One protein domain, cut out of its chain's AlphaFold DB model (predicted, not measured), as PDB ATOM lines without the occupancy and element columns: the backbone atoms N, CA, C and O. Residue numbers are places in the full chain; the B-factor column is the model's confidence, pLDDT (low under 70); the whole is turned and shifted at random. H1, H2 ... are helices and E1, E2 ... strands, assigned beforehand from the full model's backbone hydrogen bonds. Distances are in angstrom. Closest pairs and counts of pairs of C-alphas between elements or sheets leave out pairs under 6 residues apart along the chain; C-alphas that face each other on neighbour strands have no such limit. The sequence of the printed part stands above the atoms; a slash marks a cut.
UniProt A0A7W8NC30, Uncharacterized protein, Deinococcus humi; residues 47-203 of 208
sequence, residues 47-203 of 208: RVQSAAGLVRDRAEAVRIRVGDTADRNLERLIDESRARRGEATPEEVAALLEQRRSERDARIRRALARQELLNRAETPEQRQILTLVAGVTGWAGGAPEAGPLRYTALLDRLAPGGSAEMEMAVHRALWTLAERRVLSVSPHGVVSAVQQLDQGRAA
ATOM      1  N   ARG A  47      77.582 152.633 143.484       59.38
ATOM      2  CA  ARG A  47      78.980 152.485 143.926       59.38
ATOM      3  C   ARG A  47      79.163 151.259 144.819       59.38
ATOM      4  O   ARG A  47      80.135 150.520 144.655       59.38
ATOM      5  N   VAL A  48      78.209 150.994 145.709       60.38
ATOM      6  CA  VAL A  48      78.207 149.805 146.575       60.38
ATOM      7  C   VAL A  48      77.885 148.551 145.769       60.38
ATOM      8  O   VAL A  48      78.529 147.526 145.976       60.38
ATOM      9  N   GLN A  49      76.979 148.621 144.791       59.38
ATOM     10  CA  GLN A  49      76.734 147.511 143.862       59.38
ATOM     11  C   GLN A  49      77.971 147.180 143.022       59.38
ATOM     12  O   GLN A  49      78.267 146.007 142.802       59.38
ATOM     13  N   SER A  50      78.723 148.199 142.605       55.53
ATOM     14  CA  SER A  50      79.985 148.024 141.880       55.53
ATOM     15  C   SER A  50      81.056 147.386 142.768       55.53
ATOM     16  O   SER A  50      81.700 146.418 142.365       55.53
ATOM     17  N   ALA A  51      81.200 147.850 144.014       60.03
ATOM     18  CA  ALA A  51      82.100 147.240 144.992       60.03
ATOM     19  C   ALA A  51      81.692 145.794 145.332       60.03
ATOM     20  O   ALA A  51      82.538 144.901 145.382       60.03
ATOM     21  N   ALA A  52      80.394 145.530 145.495       60.19
ATOM     22  CA  ALA A  52      79.853 144.193 145.717       60.19
ATOM     23  C   ALA A  52      80.064 143.276 144.501       60.19
ATOM     24  O   ALA A  52      80.329 142.089 144.681       60.19
ATOM     25  N   GLY A  53      79.999 143.817 143.280       60.78
ATOM     26  CA  GLY A  53      80.357 143.124 142.042       60.78
ATOM     27  C   GLY A  53      81.820 142.689 142.038       60.78
ATOM     28  O   GLY A  53      82.102 141.512 141.852       60.78
ATOM     29  N   LEU A  54      82.740 143.595 142.386       63.84
ATOM     30  CA  LEU A  54      84.173 143.288 142.490       63.84
ATOM     31  C   LEU A  54      84.480 142.239 143.565       63.84
ATOM     32  O   LEU A  54      85.299 141.344 143.348       63.84
ATOM     33  N   VAL A  55      83.830 142.330 144.728       69.69
ATOM     34  CA  VAL A  55      83.975 141.333 145.800       69.69
ATOM     35  C   VAL A  55      83.414 139.985 145.361       69.69
ATOM     36  O   VAL A  55      84.038 138.960 145.627       69.69
ATOM     37  N   ARG A  56      82.277 139.968 144.658       72.88
ATOM     38  CA  ARG A  56      81.685 138.747 144.101       72.88
ATOM     39  C   ARG A  56      82.606 138.111 143.067       72.88
ATOM     40  O   ARG A  56      82.901 136.931 143.209       72.88
ATOM     41  N   ASP A  57      83.120 138.889 142.119       64.81
ATOM     42  CA  ASP A  57      84.058 138.420 141.096       64.81
ATOM     43  C   ASP A  57      85.333 137.848 141.748       64.81
ATOM     44  O   ASP A  57      85.822 136.782 141.373       64.81
ATOM     45  N   ARG A  58      85.857 138.510 142.789       68.50
ATOM     46  CA  ARG A  58      87.044 138.039 143.518       68.50
ATOM     47  C   ARG A  58      86.761 136.785 144.346       68.50
ATOM     48  O   ARG A  58      87.590 135.879 144.376       68.50
ATOM     49  N   ALA A  59      85.603 136.710 144.999       71.06
ATOM     50  CA  ALA A  59      85.173 135.528 145.739       71.06
ATOM     51  C   ALA A  59      84.940 134.334 144.804       71.06
ATOM     52  O   ALA A  59      85.310 133.211 145.141       71.06
ATOM     53  N   GLU A  60      84.375 134.567 143.622       71.00
ATOM     54  CA  GLU A  60      84.183 133.552 142.592       71.00
ATOM     55  C   GLU A  60      85.523 133.053 142.047       71.00
ATOM     56  O   GLU A  60      85.753 131.846 142.016       71.00
ATOM     57  N   ALA A  61      86.466 133.953 141.756       69.81
ATOM     58  CA  ALA A  61      87.820 133.578 141.349       69.81
ATOM     59  C   ALA A  61      88.541 132.726 142.412       69.81
ATOM     60  O   ALA A  61      89.203 131.741 142.077       69.81
ATOM     61  N   VAL A  62      88.397 133.062 143.700       73.62
ATOM     62  CA  VAL A  62      88.951 132.257 144.803       73.62
ATOM     63  C   VAL A  62      88.261 130.896 144.893       73.62
ATOM     64  O   VAL A  62      88.948 129.882 144.993       73.62
ATOM     65  N   ARG A  63      86.925 130.841 144.806       76.50
ATOM     66  CA  ARG A  63      86.176 129.573 144.809       76.50
ATOM     67  C   ARG A  63      86.585 128.665 143.657       76.50
ATOM     68  O   ARG A  63      86.739 127.472 143.880       76.50
ATOM     69  N   ILE A  64      86.801 129.218 142.464       73.94
ATOM     70  CA  ILE A  64      87.277 128.456 141.306       73.94
ATOM     71  C   ILE A  64      88.651 127.841 141.606       73.94
ATOM     72  O   ILE A  64      88.820 126.643 141.409       73.94
ATOM     73  N   ARG A  65      89.608 128.607 142.156       72.25
ATOM     74  CA  ARG A  65      90.951 128.086 142.496       72.25
ATOM     75  C   ARG A  65      90.933 127.024 143.598       72.25
ATOM     76  O   ARG A  65      91.647 126.026 143.510       72.25
ATOM     77  N   VAL A  66      90.139 127.241 144.646       75.06
ATOM     78  CA  VAL A  66      90.023 126.288 145.761       75.06
ATOM     79  C   VAL A  66      89.320 125.009 145.301       75.06
ATOM     80  O   VAL A  66      89.796 123.919 145.611       75.06
ATOM     81  N   GLY A  67      88.243 125.133 144.520       74.81
ATOM     82  CA  GLY A  67      87.534 123.996 143.928       74.81
ATOM     83  C   GLY A  67      88.429 123.170 143.006       74.81
ATOM     84  O   GLY A  67      88.497 121.959 143.159       74.81
ATOM     85  N   ASP A  68      89.209 123.827 142.145       75.12
ATOM     86  CA  ASP A  68      90.178 123.175 141.252       75.12
ATOM     87  C   ASP A  68      91.224 122.351 142.025       75.12
ATOM     88  O   ASP A  68      91.549 121.221 141.662       75.12
ATOM     89  N   THR A  69      91.705 122.876 143.155       77.19
ATOM     90  CA  THR A  69      92.662 122.158 144.010       77.19
ATOM     91  C   THR A  69      92.024 120.936 144.676       77.19
ATOM     92  O   THR A  69      92.644 119.873 144.745       77.19
ATOM     93  N   ALA A  70      90.787 121.073 145.161       78.69
ATOM     94  CA  ALA A  70      90.055 119.980 145.790       78.69
ATOM     95  C   ALA A  70      89.724 118.865 144.786       78.69
ATOM     96  O   ALA A  70      89.963 117.696 145.085       78.69
ATOM     97  N   ASP A  71      89.257 119.223 143.589       76.94
ATOM     98  CA  ASP A  71      88.900 118.273 142.535       76.94
ATOM     99  C   ASP A  71      90.125 117.490 142.048       76.94
ATOM    100  O   ASP A  71      90.083 116.261 142.004       76.94
ATOM    101  N   ARG A  72      91.265 118.156 141.799       80.62
ATOM    102  CA  ARG A  72      92.524 117.464 141.453       80.62
ATOM    103  C   ARG A  72      92.983 116.503 142.544       80.62
ATOM    104  O   ARG A  72      93.507 115.433 142.249       80.62
ATOM    105  N   ASN A  73      92.807 116.878 143.810       85.12
ATOM    106  CA  ASN A  73      93.181 116.013 144.920       85.12
ATOM    107  C   ASN A  73      92.262 114.784 145.015       85.12
ATOM    108  O   ASN A  73      92.743 113.693 145.299       85.12
ATOM    109  N   LEU A  74      90.963 114.940 144.739       83.38
ATOM    110  CA  LEU A  74      90.020 113.822 144.670       83.38
ATOM    111  C   LEU A  74      90.327 112.888 143.496       83.38
ATOM    112  O   LEU A  74      90.362 111.679 143.705       83.38
ATOM    113  N   GLU A  75      90.602 113.427 142.304       82.81
ATOM    114  CA  GLU A  75      91.027 112.637 141.137       82.81
ATOM    115  C   GLU A  75      92.289 111.825 141.472       82.81
ATOM    116  O   GLU A  75      92.295 110.602 141.336       82.81
ATOM    117  N   ARG A  76      93.304 112.473 142.058       86.50
ATOM    118  CA  ARG A  76      94.529 111.804 142.509       86.50
ATOM    119  C   ARG A  76      94.255 110.693 143.524       86.50
ATOM    120  O   ARG A  76      94.829 109.616 143.416       86.50
ATOM    121  N   LEU A  77      93.384 110.926 144.508       87.38
ATOM    122  CA  LEU A  77      93.039 109.910 145.508       87.38
ATOM    123  C   LEU A  77      92.283 108.724 144.899       87.38
ATOM    124  O   LEU A  77      92.480 107.596 145.350       87.38
ATOM    125  N   ILE A  78      91.432 108.955 143.895       82.25
ATOM    126  CA  ILE A  78      90.736 107.888 143.162       82.25
ATOM    127  C   ILE A  78      91.755 107.032 142.408       82.25
ATOM    128  O   ILE A  78      91.740 105.808 142.561       82.25
ATOM    129  N   ASP A  79      92.673 107.667 141.679       83.75
ATOM    130  CA  ASP A  79      93.718 106.981 140.917       83.75
ATOM    131  C   ASP A  79      94.669 106.205 141.844       83.75
ATOM    132  O   ASP A  79      94.885 105.009 141.655       83.75
ATOM    133  N   GLU A  80      95.161 106.831 142.919       85.38
ATOM    134  CA  GLU A  80      96.036 106.191 143.915       85.38
ATOM    135  C   GLU A  80      95.352 105.021 144.645       85.38
ATOM    136  O   GLU A  80      96.005 104.042 145.014       85.38
ATOM    137  N   SER A  81      94.048 105.124 144.913       83.81
ATOM    138  CA  SER A  81      93.254 104.092 145.594       83.81
ATOM    139  C   SER A  81      92.998 102.880 144.697       83.81
ATOM    140  O   SER A  81      92.999 101.748 145.187       83.81
ATOM    141  N   ARG A  82      92.808 103.103 143.392       80.81
ATOM    142  CA  ARG A  82      92.611 102.044 142.390       80.81
ATOM    143  C   ARG A  82      93.922 101.381 141.990       80.81
ATOM    144  O   ARG A  82      93.986 100.156 141.974       80.81
ATOM    145  N   ALA A  83      94.988 102.162 141.799       83.00
ATOM    146  CA  ALA A  83      96.333 101.642 141.562       83.00
ATOM    147  C   ALA A  83      96.785 100.711 142.699       83.00
ATOM    148  O   ALA A  83      97.310  99.632 142.442       83.00
ATOM    149  N   ARG A  84      96.488 101.069 143.960       82.19
ATOM    150  CA  ARG A  84      96.739 100.206 145.128       82.19
ATOM    151  C   ARG A  84      95.939  98.898 145.128       82.19
ATOM    152  O   ARG A  84      96.378  97.943 145.759       82.19
ATOM    153  N   ARG A  85      94.786  98.849 144.456       83.69
ATOM    154  CA  ARG A  85      93.941  97.647 144.321       83.69
ATOM    155  C   ARG A  85      94.198  96.855 143.037       83.69
ATOM    156  O   ARG A  85      93.648  95.771 142.896       83.69
ATOM    157  N   GLY A  86      95.012  97.376 142.114       79.56
ATOM    158  CA  GLY A  86      95.234  96.766 140.798       79.56
ATOM    159  C   GLY A  86      93.993  96.769 139.896       79.56
ATOM    160  O   GLY A  86      93.924  95.994 138.947       79.56
ATOM    161  N   GLU A  87      93.001  97.611 140.193       82.25
ATOM    162  CA  GLU A  87      91.738  97.674 139.458       82.25
ATOM    163  C   GLU A  87      91.799  98.743 138.363       82.25
ATOM    164  O   GLU A  87      92.198  99.882 138.613       82.25
ATOM    165  N   ALA A  88      91.333  98.405 137.157       76.25
ATOM    166  CA  ALA A  88      91.103  99.391 136.106       76.25
ATOM    167  C   ALA A  88      89.909 100.298 136.459       76.25
ATOM    168  O   ALA A  88      88.964  99.888 137.139       76.25
ATOM    169  N   THR A  89      89.935 101.549 135.995       75.50
ATOM    170  CA  THR A  89      88.804 102.473 136.150       75.50
ATOM    171  C   THR A  89      87.666 102.051 135.211       75.50
ATOM    172  O   THR A  89      87.902 101.971 134.007       75.50
ATOM    173  N   PRO A  90      86.442 101.789 135.716       84.44
ATOM    174  CA  PRO A  90      85.276 101.524 134.888       84.44
ATOM    175  C   PRO A  90      85.049 102.658 133.899       84.44
ATOM    176  O   PRO A  90      85.174 103.832 134.258       84.44
ATOM    177  N   GLU A  91      84.673 102.302 132.678       84.06
ATOM    178  CA  GLU A  91      84.482 103.239 131.572       84.06
ATOM    179  C   GLU A  91      83.479 104.353 131.916       84.06
ATOM    180  O   GLU A  91      83.736 105.523 131.649       84.06
ATOM    181  N   GLU A  92      82.404 104.024 132.637       85.06
ATOM    182  CA  GLU A  92      81.410 104.993 133.124       85.06
ATOM    183  C   GLU A  92      82.014 106.050 134.065       85.06
ATOM    184  O   GLU A  92      81.694 107.237 133.984       85.06
ATOM    185  N   VAL A  93      82.923 105.635 134.954       82.94
ATOM    186  CA  VAL A  93      83.603 106.544 135.889       82.94
ATOM    187  C   VAL A  93      84.614 107.405 135.139       82.94
ATOM    188  O   VAL A  93      84.715 108.600 135.412       82.94
ATOM    189  N   ALA A  94      85.335 106.823 134.178       83.69
ATOM    190  CA  ALA A  94      86.265 107.562 133.332       83.69
ATOM    191  C   ALA A  94      85.540 108.638 132.505       83.69
ATOM    192  O   ALA A  94      85.976 109.789 132.491       83.69
ATOM    193  N   ALA A  95      84.395 108.303 131.903       87.69
ATOM    194  CA  ALA A  95      83.567 109.245 131.154       87.69
ATOM    195  C   ALA A  95      83.053 110.397 132.036       87.69
ATOM    196  O   ALA A  95      83.113 111.560 131.635       87.69
ATOM    197  N   LEU A  96      82.609 110.105 133.264       88.38
ATOM    198  CA  LEU A  96      82.140 111.130 134.200       88.38
ATOM    199  C   LEU A  96      83.268 112.065 134.659       88.38
ATOM    200  O   LEU A  96      83.059 113.275 134.791       88.38
ATOM    201  N   LEU A  97      84.467 111.528 134.898       86.38
ATOM    202  CA  LEU A  97      85.644 112.335 135.226       86.38
ATOM    203  C   LEU A  97      86.040 113.242 134.058       86.38
ATOM    204  O   LEU A  97      86.328 114.419 134.274       86.38
ATOM    205  N   GLU A  98      85.989 112.731 132.828       88.19
ATOM    206  CA  GLU A  98      86.286 113.519 131.632       88.19
ATOM    207  C   GLU A  98      85.250 114.625 131.398       88.19
ATOM    208  O   GLU A  98      85.605 115.781 131.159       88.19
ATOM    209  N   GLN A  99      83.964 114.322 131.589       89.12
ATOM    210  CA  GLN A  99      82.920 115.341 131.560       89.12
ATOM    211  C   GLN A  99      83.210 116.448 132.585       89.12
ATOM    212  O   GLN A  99      83.217 117.628 132.226       89.12
ATOM    213  N   ARG A 100      83.533 116.096 133.835       87.94
ATOM    214  CA  ARG A 100      83.863 117.088 134.872       87.94
ATOM    215  C   ARG A 100      85.106 117.909 134.543       87.94
ATOM    216  O   ARG A 100      85.108 119.114 134.807       87.94
ATOM    217  N   ARG A 101      86.138 117.295 133.958       87.50
ATOM    218  CA  ARG A 101      87.327 117.998 133.450       87.50
ATOM    219  C   ARG A 101      86.931 119.042 132.414       87.50
ATOM    220  O   ARG A 101      87.259 120.215 132.580       87.50
ATOM    221  N   SER A 102      86.139 118.649 131.420       88.12
ATOM    222  CA  SER A 102      85.710 119.550 130.348       88.12
ATOM    223  C   SER A 102      84.850 120.720 130.858       88.12
ATOM    224  O   SER A 102      85.059 121.872 130.461       88.12
ATOM    225  N   GLU A 103      83.928 120.463 131.793       88.88
ATOM    226  CA  GLU A 103      83.089 121.485 132.427       88.88
ATOM    227  C   GLU A 103      83.918 122.466 133.264       88.88
ATOM    228  O   GLU A 103      83.708 123.684 133.198       88.88
ATOM    229  N   ARG A 104      84.886 121.950 134.031       85.31
ATOM    230  CA  ARG A 104      85.830 122.758 134.810       85.31
ATOM    231  C   ARG A 104      86.657 123.653 133.896       85.31
ATOM    232  O   ARG A 104      86.722 124.859 134.129       85.31
ATOM    233  N   ASP A 105      87.231 123.098 132.840       88.06
ATOM    234  CA  ASP A 105      88.084 123.844 131.917       88.06
ATOM    235  C   ASP A 105      87.280 124.898 131.147       88.06
ATOM    236  O   ASP A 105      87.754 126.010 130.911       88.06
ATOM    237  N   ALA A 106      86.020 124.611 130.804       88.31
ATOM    238  CA  ALA A 106      85.101 125.611 130.266       88.31
ATOM    239  C   ALA A 106      84.833 126.747 131.271       88.31
ATOM    240  O   ALA A 106      84.857 127.920 130.890       88.31
ATOM    241  N   ARG A 107      84.620 126.431 132.556       86.94
ATOM    242  CA  ARG A 107      84.408 127.434 133.612       86.94
ATOM    243  C   ARG A 107      85.643 128.312 133.824       86.94
ATOM    244  O   ARG A 107      85.505 129.532 133.879       86.94
ATOM    245  N   ILE A 108      86.834 127.715 133.889       87.12
ATOM    246  CA  ILE A 108      88.105 128.441 134.022       87.12
ATOM    247  C   ILE A 108      88.315 129.363 132.818       87.12
ATOM    248  O   ILE A 108      88.594 130.546 133.005       87.12
ATOM    249  N   ARG A 109      88.104 128.869 131.589       89.44
ATOM    250  CA  ARG A 109      88.212 129.689 130.371       89.44
ATOM    251  C   ARG A 109      87.277 130.898 130.396       89.44
ATOM    252  O   ARG A 109      87.726 132.001 130.100       89.44
ATOM    253  N   ARG A 110      86.011 130.723 130.793       90.19
ATOM    254  CA  ARG A 110      85.051 131.839 130.922       90.19
ATOM    255  C   ARG A 110      85.492 132.856 131.976       90.19
ATOM    256  O   ARG A 110      85.413 134.053 131.726       90.19
ATOM    257  N   ALA A 111      85.987 132.394 133.126       87.75
ATOM    258  CA  ALA A 111      86.467 133.272 134.192       87.75
ATOM    259  C   ALA A 111      87.705 134.080 133.767       87.75
ATOM    260  O   ALA A 111      87.770 135.284 134.017       87.75
ATOM    261  N   LEU A 112      88.656 133.445 133.074       88.25
ATOM    262  CA  LEU A 112      89.817 134.129 132.501       88.25
ATOM    263  C   LEU A 112      89.396 135.144 131.435       88.25
ATOM    264  O   LEU A 112      89.849 136.283 131.471       88.25
ATOM    265  N   ALA A 113      88.478 134.772 130.540       90.69
ATOM    266  CA  ALA A 113      87.961 135.672 129.513       90.69
ATOM    267  C   ALA A 113      87.231 136.886 130.118       90.69
ATOM    268  O   ALA A 113      87.404 138.011 129.653       90.69
ATOM    269  N   ARG A 114      86.462 136.680 131.195       91.62
ATOM    270  CA  ARG A 114      85.838 137.759 131.973       91.62
ATOM    271  C   ARG A 114      86.884 138.689 132.576       91.62
ATOM    272  O   ARG A 114      86.748 139.903 132.473       91.62
ATOM    273  N   GLN A 115      87.920 138.137 133.202       90.06
ATOM    274  CA  GLN A 115      88.976 138.939 133.812       90.06
ATOM    275  C   GLN A 115      89.741 139.752 132.763       90.06
ATOM    276  O   GLN A 115      89.977 140.939 132.974       90.06
ATOM    277  N   GLU A 116      90.058 139.145 131.622       91.31
ATOM    278  CA  GLU A 116      90.701 139.819 130.497       91.31
ATOM    279  C   GLU A 116      89.840 140.965 129.957       91.31
ATOM    280  O   GLU A 116      90.338 142.069 129.761       91.31
ATOM    281  N   LEU A 117      88.529 140.749 129.806       92.12
ATOM    282  CA  LEU A 117      87.595 141.811 129.433       92.12
ATOM    283  C   LEU A 117      87.644 142.972 130.436       92.12
ATOM    284  O   LEU A 117      87.806 144.119 130.036       92.12
ATOM    285  N   LEU A 118      87.551 142.685 131.738       91.88
ATOM    286  CA  LEU A 118      87.557 143.712 132.787       91.88
ATOM    287  C   LEU A 118      88.889 144.469 132.891       91.88
ATOM    288  O   LEU A 118      88.884 145.640 133.272       91.88
ATOM    289  N   ASN A 119      90.012 143.837 132.544       92.12
ATOM    290  CA  ASN A 119      91.331 144.475 132.530       92.12
ATOM    291  C   ASN A 119      91.475 145.535 131.424       92.12
ATOM    292  O   ASN A 119      92.396 146.344 131.488       92.12
ATOM    293  N   ARG A 120      90.567 145.576 130.438       92.00
ATOM    294  CA  ARG A 120      90.569 146.609 129.385       92.00
ATOM    295  C   ARG A 120      90.001 147.953 129.836       92.00
ATOM    296  O   ARG A 120      90.149 148.942 129.117       92.00
ATOM    297  N   ALA A 121      89.339 147.993 130.991       92.88
ATOM    298  CA  ALA A 121      88.842 149.235 131.559       92.88
ATOM    299  C   ALA A 121      89.988 150.080 132.126       92.88
ATOM    300  O   ALA A 121      90.737 149.629 132.989       92.88
ATOM    301  N   GLU A 122      90.057 151.330 131.683       92.94
ATOM    302  CA  GLU A 122      91.013 152.336 132.154       92.94
ATOM    303  C   GLU A 122      90.388 153.272 133.196       92.94
ATOM    304  O   GLU A 122      91.086 153.792 134.062       92.94
ATOM    305  N   THR A 123      89.063 153.449 133.155       92.25
ATOM    306  CA  THR A 123      88.315 154.298 134.095       92.25
ATOM    307  C   THR A 123      87.321 153.476 134.927       92.25
ATOM    308  O   THR A 123      86.918 152.376 134.516       92.25
ATOM    309  N   PRO A 124      86.888 153.973 136.103       90.00
ATOM    310  CA  PRO A 124      85.873 153.290 136.900       90.00
ATOM    311  C   PRO A 124      84.540 153.120 136.154       90.00
ATOM    312  O   PRO A 124      83.921 152.065 136.278       90.00
ATOM    313  N   GLU A 125      84.123 154.083 135.333       90.44
ATOM    314  CA  GLU A 125      82.899 154.008 134.523       90.44
ATOM    315  C   GLU A 125      83.010 152.905 133.469       90.44
ATOM    316  O   GLU A 125      82.111 152.071 133.345       90.44
ATOM    317  N   GLN A 126      84.148 152.830 132.763       93.75
ATOM    318  CA  GLN A 126      84.421 151.738 131.824       93.75
ATOM    319  C   GLN A 126      84.346 150.385 132.532       93.75
ATOM    320  O   GLN A 126      83.747 149.443 132.016       93.75
ATOM    321  N   ARG A 127      84.899 150.282 133.745       93.38
ATOM    322  CA  ARG A 127      84.875 149.033 134.512       93.38
ATOM    323  C   ARG A 127      83.458 148.632 134.915       93.38
ATOM    324  O   ARG A 127      83.121 147.451 134.823       93.38
ATOM    325  N   GLN A 128      82.621 149.587 135.314       90.88
ATOM    326  CA  GLN A 128      81.210 149.346 135.625       90.88
ATOM    327  C   GLN A 128      80.441 148.853 134.395       90.88
ATOM    328  O   GLN A 128      79.765 147.826 134.468       90.88
ATOM    329  N   ILE A 129      80.614 149.517 133.247       93.38
ATOM    330  CA  ILE A 129      80.012 149.102 131.974       93.38
ATOM    331  C   ILE A 129      80.447 147.677 131.615       93.38
ATOM    332  O   ILE A 129      79.596 146.821 131.380       93.38
ATOM    333  N   LEU A 130      81.752 147.382 131.630       93.69
ATOM    334  CA  LEU A 130      82.259 146.049 131.290       93.69
ATOM    335  C   LEU A 130      81.783 144.971 132.268       93.69
ATOM    336  O   LEU A 130      81.559 143.838 131.854       93.69
ATOM    337  N   THR A 131      81.559 145.312 133.538       91.31
ATOM    338  CA  THR A 131      81.001 144.383 134.534       91.31
ATOM    339  C   THR A 131      79.564 143.997 134.189       91.31
ATOM    340  O   THR A 131      79.206 142.818 134.257       91.31
ATOM    341  N   LEU A 132      78.749 144.973 133.774       91.62
ATOM    342  CA  LEU A 132      77.370 144.746 133.339       91.62
ATOM    343  C   LEU A 132      77.320 143.958 132.028       91.62
ATOM    344  O   LEU A 132      76.598 142.965 131.938       91.62
ATOM    345  N   VAL A 133      78.140 144.339 131.047       92.75
ATOM    346  CA  VAL A 133      78.228 143.639 129.759       92.75
ATOM    347  C   VAL A 133      78.701 142.196 129.952       92.75
ATOM    348  O   VAL A 133      78.120 141.271 129.385       92.75
ATOM    349  N   ALA A 134      79.705 141.959 130.797       91.38
ATOM    350  CA  ALA A 134      80.172 140.610 131.100       91.38
ATOM    351  C   ALA A 134      79.080 139.749 131.759       91.38
ATOM    352  O   ALA A 134      79.077 138.533 131.596       91.38
ATOM    353  N   GLY A 135      78.143 140.362 132.492       88.31
ATOM    354  CA  GLY A 135      76.998 139.679 133.100       88.31
ATOM    355  C   GLY A 135      75.979 139.124 132.098       88.31
ATOM    356  O   GLY A 135      75.297 138.157 132.426       88.31
ATOM    357  N   VAL A 136      75.911 139.679 130.883       89.31
ATOM    358  CA  VAL A 136      75.019 139.215 129.799       89.31
ATOM    359  C   VAL A 136      75.760 138.465 128.685       89.31
ATOM    360  O   VAL A 136      75.147 137.902 127.783       89.31
ATOM    361  N   THR A 137      77.094 138.453 128.721       89.88
ATOM    362  CA  THR A 137      77.925 137.888 127.653       89.88
ATOM    363  C   THR A 137      78.276 136.430 127.948       89.88
ATOM    364  O   THR A 137      79.089 136.147 128.829       89.88
ATOM    365  N   GLY A 138      77.720 135.489 127.177       88.25
ATOM    366  CA  GLY A 138      77.858 134.048 127.442       88.25
ATOM    367  C   GLY A 138      79.304 133.529 127.482       88.25
ATOM    368  O   GLY A 138      79.658 132.744 128.365       88.25
ATOM    369  N   TRP A 139      80.186 134.004 126.592       88.44
ATOM    370  CA  TRP A 139      81.601 133.596 126.595       88.44
ATOM    371  C   TRP A 139      82.384 134.122 127.811       88.44
ATOM    372  O   TRP A 139      83.393 133.527 128.188       88.44
ATOM    373  N   ALA A 140      81.898 135.182 128.465       87.81
ATOM    374  CA  ALA A 140      82.456 135.754 129.692       87.81
ATOM    375  C   ALA A 140      81.745 135.241 130.964       87.81
ATOM    376  O   ALA A 140      81.876 135.832 132.038       87.81
ATOM    377  N   GLY A 141      80.968 134.156 130.852       83.31
ATOM    378  CA  GLY A 141      80.228 133.576 131.976       83.31
ATOM    379  C   GLY A 141      78.945 134.323 132.344       83.31
ATOM    380  O   GLY A 141      78.417 134.108 133.431       83.31
ATOM    381  N   GLY A 142      78.446 135.192 131.460       85.94
ATOM    382  CA  GLY A 142      77.156 135.849 131.624       85.94
ATOM    383  C   GLY A 142      75.990 134.861 131.625       85.94
ATOM    384  O   GLY A 142      76.050 133.799 130.997       85.94
ATOM    385  N   ALA A 143      74.926 135.213 132.346       81.06
ATOM    386  CA  ALA A 143      73.744 134.370 132.461       81.06
ATOM    387  C   ALA A 143      72.893 134.468 131.180       81.06
ATOM    388  O   ALA A 143      72.583 135.580 130.751       81.06
ATOM    389  N   PRO A 144      72.456 133.339 130.591       69.50
ATOM    390  CA  PRO A 144      71.628 133.349 129.382       69.50
ATOM    391  C   PRO A 144      70.257 134.008 129.608       69.50
ATOM    392  O   PRO A 144      69.670 134.555 128.680       69.50
ATOM    393  N   GLU A 145      69.770 134.008 130.851       74.31
ATOM    394  CA  GLU A 145      68.485 134.596 131.250       74.31
ATOM    395  C   GLU A 145      68.522 136.125 131.389       74.31
ATOM    396  O   GLU A 145      67.476 136.762 131.468       74.31
ATOM    397  N   ALA A 146      69.710 136.736 131.411       75.06
ATOM    398  CA  ALA A 146      69.848 138.170 131.656       75.06
ATOM    399  C   ALA A 146      69.361 139.046 130.482       75.06
ATOM    400  O   ALA A 146      69.205 140.256 130.644       75.06
ATOM    401  N   GLY A 147      69.084 138.440 129.322       78.94
ATOM    402  CA  GLY A 147      68.604 139.136 128.132       78.94
ATOM    403  C   GLY A 147      69.635 140.101 127.525       78.94
ATOM    404  O   GLY A 147      70.743 140.267 128.040       78.94
ATOM    405  N   PRO A 148      69.308 140.740 126.387       86.19
ATOM    406  CA  PRO A 148      70.200 141.699 125.750       86.19
ATOM    407  C   PRO A 148      70.309 142.981 126.584       86.19
ATOM    408  O   PRO A 148      69.305 143.625 126.894       86.19
ATOM    409  N   LEU A 149      71.538 143.397 126.894       90.75
ATOM    410  CA  LEU A 149      71.787 144.653 127.594       90.75
ATOM    411  C   LEU A 149      71.613 145.833 126.636       90.75
ATOM    412  O   LEU A 149      72.316 145.937 125.634       90.75
ATOM    413  N   ARG A 150      70.672 146.728 126.941       92.88
ATOM    414  CA  ARG A 150      70.408 147.927 126.136       92.88
ATOM    415  C   ARG A 150      71.145 149.146 126.679       92.88
ATOM    416  O   ARG A 150      71.334 149.278 127.886       92.88
ATOM    417  N   TYR A 151      71.483 150.066 125.784       90.56
ATOM    418  CA  TYR A 151      72.089 151.357 126.103       90.56
ATOM    419  C   TYR A 151      71.269 152.157 127.127       90.56
ATOM    420  O   TYR A 151      71.820 152.676 128.090       90.56
ATOM    421  N   THR A 152      69.946 152.203 126.971       89.94
ATOM    422  CA  THR A 152      69.063 152.904 127.917       89.94
ATOM    423  C   THR A 152      69.100 152.269 129.305       89.94
ATOM    424  O   THR A 152      69.292 152.970 130.287       89.94
ATOM    425  N   ALA A 153      69.062 150.937 129.384       89.81
ATOM    426  CA  ALA A 153      69.174 150.216 130.652       89.81
ATOM    427  C   ALA A 153      70.538 150.427 131.343       89.81
ATOM    428  O   ALA A 153      70.628 150.367 132.570       89.81
ATOM    429  N   LEU A 154      71.607 150.673 130.573       90.50
ATOM    430  CA  LEU A 154      72.904 151.080 131.117       90.50
ATOM    431  C   LEU A 154      72.838 152.482 131.730       90.50
ATOM    432  O   LEU A 154      73.320 152.664 132.846       90.50
ATOM    433  N   LEU A 155      72.236 153.448 131.031       90.25
ATOM    434  CA  LEU A 155      72.074 154.811 131.543       90.25
ATOM    435  C   LEU A 155      71.217 154.844 132.809       90.25
ATOM    436  O   LEU A 155      71.661 155.399 133.810       90.25
ATOM    437  N   ASP A 156      70.068 154.167 132.808       89.69
ATOM    438  CA  ASP A 156      69.162 154.105 133.963       89.69
ATOM    439  C   ASP A 156      69.869 153.581 135.221       89.69
ATOM    440  O   ASP A 156      69.579 153.994 136.346       89.69
ATOM    441  N   ARG A 157      70.821 152.659 135.034       88.75
ATOM    442  CA  ARG A 157      71.553 152.025 136.130       88.75
ATOM    443  C   ARG A 157      72.778 152.815 136.588       88.75
ATOM    444  O   ARG A 157      73.087 152.798 137.777       88.75
ATOM    445  N   LEU A 158      73.508 153.430 135.661       87.88
ATOM    446  CA  LEU A 158      74.799 154.073 135.937       87.88
ATOM    447  C   LEU A 158      74.687 155.582 136.174       87.88
ATOM    448  O   LEU A 158      75.539 156.150 136.851       87.88
ATOM    449  N   ALA A 159      73.632 156.218 135.668       88.56
ATOM    450  CA  ALA A 159      73.333 157.631 135.865       88.56
ATOM    451  C   ALA A 159      71.916 157.832 136.450       88.56
ATOM    452  O   ALA A 159      71.106 158.565 135.874       88.56
ATOM    453  N   PRO A 160      71.582 157.206 137.601       79.50
ATOM    454  CA  PRO A 160      70.260 157.357 138.194       79.50
ATOM    455  C   PRO A 160      70.042 158.822 138.597       79.50
ATOM    456  O   PRO A 160      70.798 159.380 139.391       79.50
ATOM    457  N   GLY A 161      69.017 159.455 138.025       77.50
ATOM    458  CA  GLY A 161      68.698 160.870 138.246       77.50
ATOM    459  C   GLY A 161      68.997 161.795 137.063       77.50
ATOM    460  O   GLY A 161      68.699 162.981 137.161       77.50
ATOM    461  N   GLY A 162      69.546 161.273 135.961       79.62
ATOM    462  CA  GLY A 162      69.649 162.004 134.693       79.62
ATOM    463  C   GLY A 162      70.579 163.217 134.738       79.62
ATOM    464  O   GLY A 162      70.337 164.222 134.071       79.62
ATOM    465  N   SER A 163      71.622 163.180 135.577       89.06
ATOM    466  CA  SER A 163      72.600 164.265 135.573       89.06
ATOM    467  C   SER A 163      73.431 164.197 134.293       89.06
ATOM    468  O   SER A 163      74.032 163.169 133.971       89.06
ATOM    469  N   ALA A 164      73.500 165.320 133.578       91.06
ATOM    470  CA  ALA A 164      74.223 165.404 132.311       91.06
ATOM    471  C   ALA A 164      75.698 164.990 132.455       91.06
ATOM    472  O   ALA A 164      76.262 164.365 131.561       91.06
ATOM    473  N   GLU A 165      76.325 165.289 133.596       91.12
ATOM    474  CA  GLU A 165      77.708 164.895 133.866       91.12
ATOM    475  C   GLU A 165      77.883 163.368 133.919       91.12
ATOM    476  O   GLU A 165      78.781 162.835 133.262       91.12
ATOM    477  N   MET A 166      77.013 162.654 134.647       87.25
ATOM    478  CA  MET A 166      77.084 161.192 134.745       87.25
ATOM    479  C   MET A 166      76.729 160.530 133.416       87.25
ATOM    480  O   MET A 166      77.431 159.616 132.983       87.25
ATOM    481  N   GLU A 167      75.687 161.012 132.736       92.38
ATOM    482  CA  GLU A 167      75.313 160.506 131.414       92.38
ATOM    483  C   GLU A 167      76.458 160.673 130.410       92.38
ATOM    484  O   GLU A 167      76.804 159.730 129.696       92.38
ATOM    485  N   MET A 168      77.118 161.834 130.399       94.44
ATOM    486  CA  MET A 168      78.274 162.083 129.537       94.44
ATOM    487  C   MET A 168      79.504 161.271 129.927       94.44
ATOM    488  O   MET A 168      80.294 160.913 129.052       94.44
ATOM    489  N   ALA A 169      79.695 160.953 131.206       92.88
ATOM    490  CA  ALA A 169      80.752 160.039 131.629       92.88
ATOM    491  C   ALA A 169      80.502 158.617 131.093       92.88
ATOM    492  O   ALA A 169      81.401 158.019 130.496       92.88
ATOM    493  N   VAL A 170      79.267 158.113 131.207       92.12
ATOM    494  CA  VAL A 170      78.862 156.803 130.664       92.12
ATOM    495  C   VAL A 170      78.979 156.781 129.140       92.12
ATOM    496  O   VAL A 170      79.530 155.831 128.582       92.12
ATOM    497  N   HIS A 171      78.528 157.835 128.461       93.69
ATOM    498  CA  HIS A 171      78.606 157.939 127.006       93.69
ATOM    499  C   HIS A 171      80.055 157.950 126.510       93.69
ATOM    500  O   HIS A 171      80.404 157.171 125.625       93.69
ATOM    501  N   ARG A 172      80.929 158.764 127.123       94.94
ATOM    502  CA  ARG A 172      82.365 158.797 126.790       94.94
ATOM    503  C   ARG A 172      83.030 157.445 127.022       94.94
ATOM    504  O   ARG A 172      83.813 156.999 126.184       94.94
ATOM    505  N   ALA A 173      82.702 156.773 128.124       95.06
ATOM    506  CA  ALA A 173      83.230 155.449 128.421       95.06
ATOM    507  C   ALA A 173      82.776 154.403 127.386       95.06
ATOM    508  O   ALA A 173      83.605 153.638 126.894       95.06
ATOM    509  N   LEU A 174      81.493 154.399 127.007       93.69
ATOM    510  CA  LEU A 174      80.961 153.519 125.962       93.69
ATOM    511  C   LEU A 174      81.612 153.779 124.605       93.69
ATOM    512  O   LEU A 174      82.049 152.830 123.957       93.69
ATOM    513  N   TRP A 175      81.710 155.047 124.209       94.50
ATOM    514  CA  TRP A 175      82.346 155.453 122.960       94.50
ATOM    515  C   TRP A 175      83.802 154.985 122.899       94.50
ATOM    516  O   TRP A 175      84.186 154.282 121.970       94.50
ATOM    517  N   THR A 176      84.581 155.256 123.950       95.38
ATOM    518  CA  THR A 176      85.994 154.850 124.038       95.38
ATOM    519  C   THR A 176      86.158 153.329 123.934       95.38
ATOM    520  O   THR A 176      87.049 152.826 123.249       95.38
ATOM    521  N   LEU A 177      85.295 152.557 124.603       95.12
ATOM    522  CA  LEU A 177      85.331 151.092 124.540       95.12
ATOM    523  C   LEU A 177      84.914 150.551 123.162       95.12
ATOM    524  O   LEU A 177      85.434 149.517 122.736       95.12
ATOM    525  N   ALA A 178      84.000 151.232 122.469       93.19
ATOM    526  CA  ALA A 178      83.587 150.884 121.114       93.19
ATOM    527  C   ALA A 178      84.682 151.199 120.081       93.19
ATOM    528  O   ALA A 178      85.003 150.341 119.259       93.19
ATOM    529  N   GLU A 179      85.328 152.367 120.168       94.50
ATOM    530  CA  GLU A 179      86.472 152.736 119.314       94.50
ATOM    531  C   GLU A 179      87.617 151.728 119.435       94.50
ATOM    532  O   GLU A 179      88.196 151.292 118.440       94.50
ATOM    533  N   ARG A 180      87.887 151.269 120.662       93.38
ATOM    534  CA  ARG A 180      88.891 150.234 120.953       93.38
ATOM    535  C   ARG A 180      88.436 148.818 120.585       93.38
ATOM    536  O   ARG A 180      89.154 147.858 120.863       93.38
ATOM    537  N   ARG A 181      87.248 148.664 119.989       92.44
ATOM    538  CA  ARG A 181      86.636 147.380 119.603       92.44
ATOM    539  C   ARG A 181      86.514 146.387 120.762       92.44
ATOM    540  O   ARG A 181      86.584 145.174 120.566       92.44
ATOM    541  N   VAL A 182      86.353 146.893 121.984       93.19
ATOM    542  CA  VAL A 182      86.063 146.076 123.171       93.19
ATOM    543  C   VAL A 182      84.570 145.771 123.241       93.19
ATOM    544  O   VAL A 182      84.176 144.660 123.598       93.19
ATOM    545  N   LEU A 183      83.750 146.750 122.861       93.56
ATOM    546  CA  LEU A 183      82.300 146.644 122.791       93.56
ATOM    547  C   LEU A 183      81.813 146.841 121.357       93.56
ATOM    548  O   LEU A 183      82.410 147.580 120.579       93.56
ATOM    549  N   SER A 184      80.690 146.209 121.041       90.75
ATOM    550  CA  SER A 184      79.889 146.495 119.856       90.75
ATOM    551  C   SER A 184      78.511 146.971 120.289       90.75
ATOM    552  O   SER A 184      77.921 146.414 121.219       90.75
ATOM    553  N   VAL A 185      77.996 147.984 119.596       89.88
ATOM    554  CA  VAL A 185      76.644 148.505 119.802       89.88
ATOM    555  C   VAL A 185      75.844 148.254 118.532       89.88
ATOM    556  O   VAL A 185      76.249 148.668 117.449       89.88
ATOM    557  N   SER A 186      74.726 147.541 118.651       88.12
ATOM    558  CA  SER A 186      73.840 147.283 117.516       88.12
ATOM    559  C   SER A 186      72.997 148.520 117.168       88.12
ATOM    560  O   SER A 186      72.794 149.382 118.028       88.12
ATOM    561  N   PRO A 187      72.399 148.584 115.961       85.75
ATOM    562  CA  PRO A 187      71.466 149.657 115.593       85.75
ATOM    563  C   PRO A 187      70.266 149.788 116.544       85.75
ATOM    564  O   PRO A 187      69.677 150.855 116.670       85.75
ATOM    565  N   HIS A 188      69.913 148.710 117.248       85.38
ATOM    566  CA  HIS A 188      68.829 148.683 118.235       85.38
ATOM    567  C   HIS A 188      69.293 149.042 119.657       85.38
ATOM    568  O   HIS A 188      68.556 148.824 120.625       85.38
ATOM    569  N   GLY A 189      70.523 149.544 119.797       87.31
ATOM    570  CA  GLY A 189      71.114 149.956 121.064       87.31
ATOM    571  C   GLY A 189      71.482 148.794 121.983       87.31
ATOM    572  O   GLY A 189      71.558 148.994 123.192       87.31
ATOM    573  N   VAL A 190      71.668 147.580 121.455       91.31
ATOM    574  CA  VAL A 190      72.146 146.437 122.252       91.31
ATOM    575  C   VAL A 190      73.662 146.514 122.358       91.31
ATOM    576  O   VAL A 190      74.337 146.641 121.341       91.31
ATOM    577  N   VAL A 191      74.179 146.422 123.578       91.44
ATOM    578  CA  VAL A 191      75.607 146.480 123.886       91.44
ATOM    579  C   VAL A 191      76.104 145.077 124.217       91.44
ATOM    580  O   VAL A 191      75.604 144.430 125.139       91.44
ATOM    581  N   SER A 192      77.110 144.615 123.483       90.50
ATOM    582  CA  SER A 192      77.752 143.313 123.680       90.50
ATOM    583  C   SER A 192      79.274 143.443 123.674       90.50
ATOM    584  O   SER A 192      79.828 144.348 123.049       90.50
ATOM    585  N   ALA A 193      79.965 142.546 124.381       91.69
ATOM    586  CA  ALA A 193      81.422 142.483 124.331       91.69
ATOM    587  C   ALA A 193      81.890 141.688 123.110       91.69
ATOM    588  O   ALA A 193      81.366 140.610 122.814       91.69
ATOM    589  N   VAL A 194      82.911 142.209 122.433       89.31
ATOM    590  CA  VAL A 194      83.500 141.590 121.242       89.31
ATOM    591  C   VAL A 194      84.520 140.540 121.676       89.31
ATOM    592  O   VAL A 194      85.476 140.846 122.396       89.31
ATOM    593  N   GLN A 195      84.341 139.297 121.228       81.44
ATOM    594  CA  GLN A 195      85.332 138.248 121.442       81.44
ATOM    595  C   GLN A 195      86.493 138.450 120.457       81.44
ATOM    596  O   GLN A 195      86.276 138.643 119.268       81.44
ATOM    597  N   GLN A 196      87.746 138.387 120.916       67.69
ATOM    598  CA  GLN A 196      88.916 138.569 120.033       67.69
ATOM    599  C   GLN A 196      88.970 137.577 118.858       67.69
ATOM    600  O   GLN A 196      89.517 137.910 117.813       67.69
ATOM    601  N   LEU A 197      88.368 136.392 118.995       54.22
ATOM    602  CA  LEU A 197      88.252 135.430 117.894       54.22
ATOM    603  C   LEU A 197      87.414 135.978 116.723       54.22
ATOM    604  O   LEU A 197      87.745 135.706 115.571       54.22
ATOM    605  N   ASP A 198      86.413 136.823 116.988       52.34
ATOM    606  CA  ASP A 198      85.633 137.492 115.937       52.34
ATOM    607  C   ASP A 198      86.436 138.595 115.227       52.34
ATOM    608  O   ASP A 198      86.190 138.892 114.058       52.34
ATOM    609  N   GLN A 199      87.452 139.166 115.885       51.25
ATOM    610  CA  GLN A 199      88.308 140.200 115.292       51.25
ATOM    611  C   GLN A 199      89.232 139.634 114.203       51.25
ATOM    612  O   GLN A 199      89.526 140.331 113.236       51.25
ATOM    613  N   GLY A 200      89.650 138.368 114.325       43.66
ATOM    614  CA  GLY A 200      90.426 137.671 113.292       43.66
ATOM    615  C   GLY A 200      89.590 137.268 112.074       43.66
ATOM    616  O   GLY A 200      90.096 137.266 110.957       43.66
ATOM    617  N   ARG A 201      88.294 136.981 112.266       43.44
ATOM    618  CA  ARG A 201      87.379 136.592 111.181       43.44
ATOM    619  C   ARG A 201      86.909 137.789 110.348       43.44
ATOM    620  O   ARG A 201      86.774 137.658 109.140       43.44
ATOM    621  N   ALA A 202      86.728 138.957 110.970       48.97
ATOM    622  CA  ALA A 202      86.388 140.204 110.273       48.97
ATOM    623  C   ALA A 202      87.574 140.856 109.528       48.97
ATOM    624  O   ALA A 202      87.370 141.790 108.756       48.97
ATOM    625  N   ALA A 203      88.808 140.405 109.775       48.03
ATOM    626  CA  ALA A 203      90.024 140.933 109.152       48.03
ATOM    627  C   ALA A 203      90.478 140.148 107.908       48.03
ATOM    628  O   ALA A 203      91.463 140.530 107.277       48.03
TER     629      ALA A 203
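Overview. This is residues 47 to 203 of the 208 residues of an uncharacterized protein of Deinococcus humi (UniProt A0A7W8NC30). A long, loose helical hairpin, H1 and H2, runs out from a small head in which H3, H4, H5 and the two-strand hairpin E1 and E2 gather. The turn of the long hairpin, residues 80 to 86 and 90 to 96, sticks out at one end of the longest axis, and residues 160 to 165 stick out beyond the head at the other. E2 packs on H3 and E1 packs on H5, and the last helix, H6, touches no helix. The printed part has 157 residues, with elements in the order H1 H2 H3 H4 H5 E1 E2 H6, the sheet E1 - E2 antiparallel and the class mostly helix. It is loose, with a radius of gyration of the C-alphas of 20.6 A, and elongated, spanning 72 by 39 by 26 A.

Arrangement. H1, residues 47 to 83, and H2, residues 91 to 119, form a helical hairpin, opposite ways at a shallow tilt of 27 degrees. They only just touch, with 3 pairs of C-alphas within 8 A, through residues 61 to 68 of H1 and 104 to 111 of H2; the closest C-alphas, of Ala 61 and Ala 111, are 7.3 A apart. H3, residues 124 to 136, forms a second helical hairpin with H2, touching residues 114 to 118 of H2; the closest C-alphas, of Leu 118 and Leu 130, are 6.0 A apart. H1 is close to H3 but not clearly touching, the closest C-alphas, of Ser 50 and Gln 128, being 6.5 A apart. H4, residues 151 to 158, touches H5, residues 164 to 179, at a steep tilt of 54 degrees, closest at the C-alphas of Leu 155 and Glu 167, 6.6 A. H5 touches H3 through residues 125 to 129 of H3 at a steep tilt of 65 degrees, closest at the C-alphas of Gln 126 and Ala 173, 5.2 A. E1, residues 183 to 185, and E2, residues 191 to 193, form an antiparallel hairpin, with N 184 and O 192 at 2.9 A and N 192 and O 184 at 3.0 A, within hydrogen-bond range. The closest C-alphas of H5 and E1 are those of Leu 177 and Leu 183, 5.7 A apart; those of H3 and E2 are Val 133 and Ser 192, 6.1 A apart. H6, residues 196 to 201, is apart from H1 to H5 and from E1. Every O i to N i+4 pair is within hydrogen-bond range in H1, H2, H4 and H5; H3 has 8 of 9, and H6 has 0 of 2 but 2 of 3 O i to N i+3 pairs.

Along the chain. H1 measures 53.8 A from C-alpha 47 at (78.980, 152.485, 143.926) to C-alpha 83. H2 measures 41.8 A, H3 19.1 A and H5 21.9 A; H5 begins at C-alpha 164, (74.223, 165.404, 132.311). H6 ends at C-alpha 201, (87.379, 136.592, 111.181).

Size, cuts and confidence. The two C-alphas farthest apart, of Gly 86 and Ala 164, lie 72.3 A from each other. The printed part has no cut, and the link from H3 to H4, residues 137 to 150, is long. The mean pLDDT of the printed part is 83.1; it is under 70 at 21 residues, among them 47 to 55 and 196 to 203.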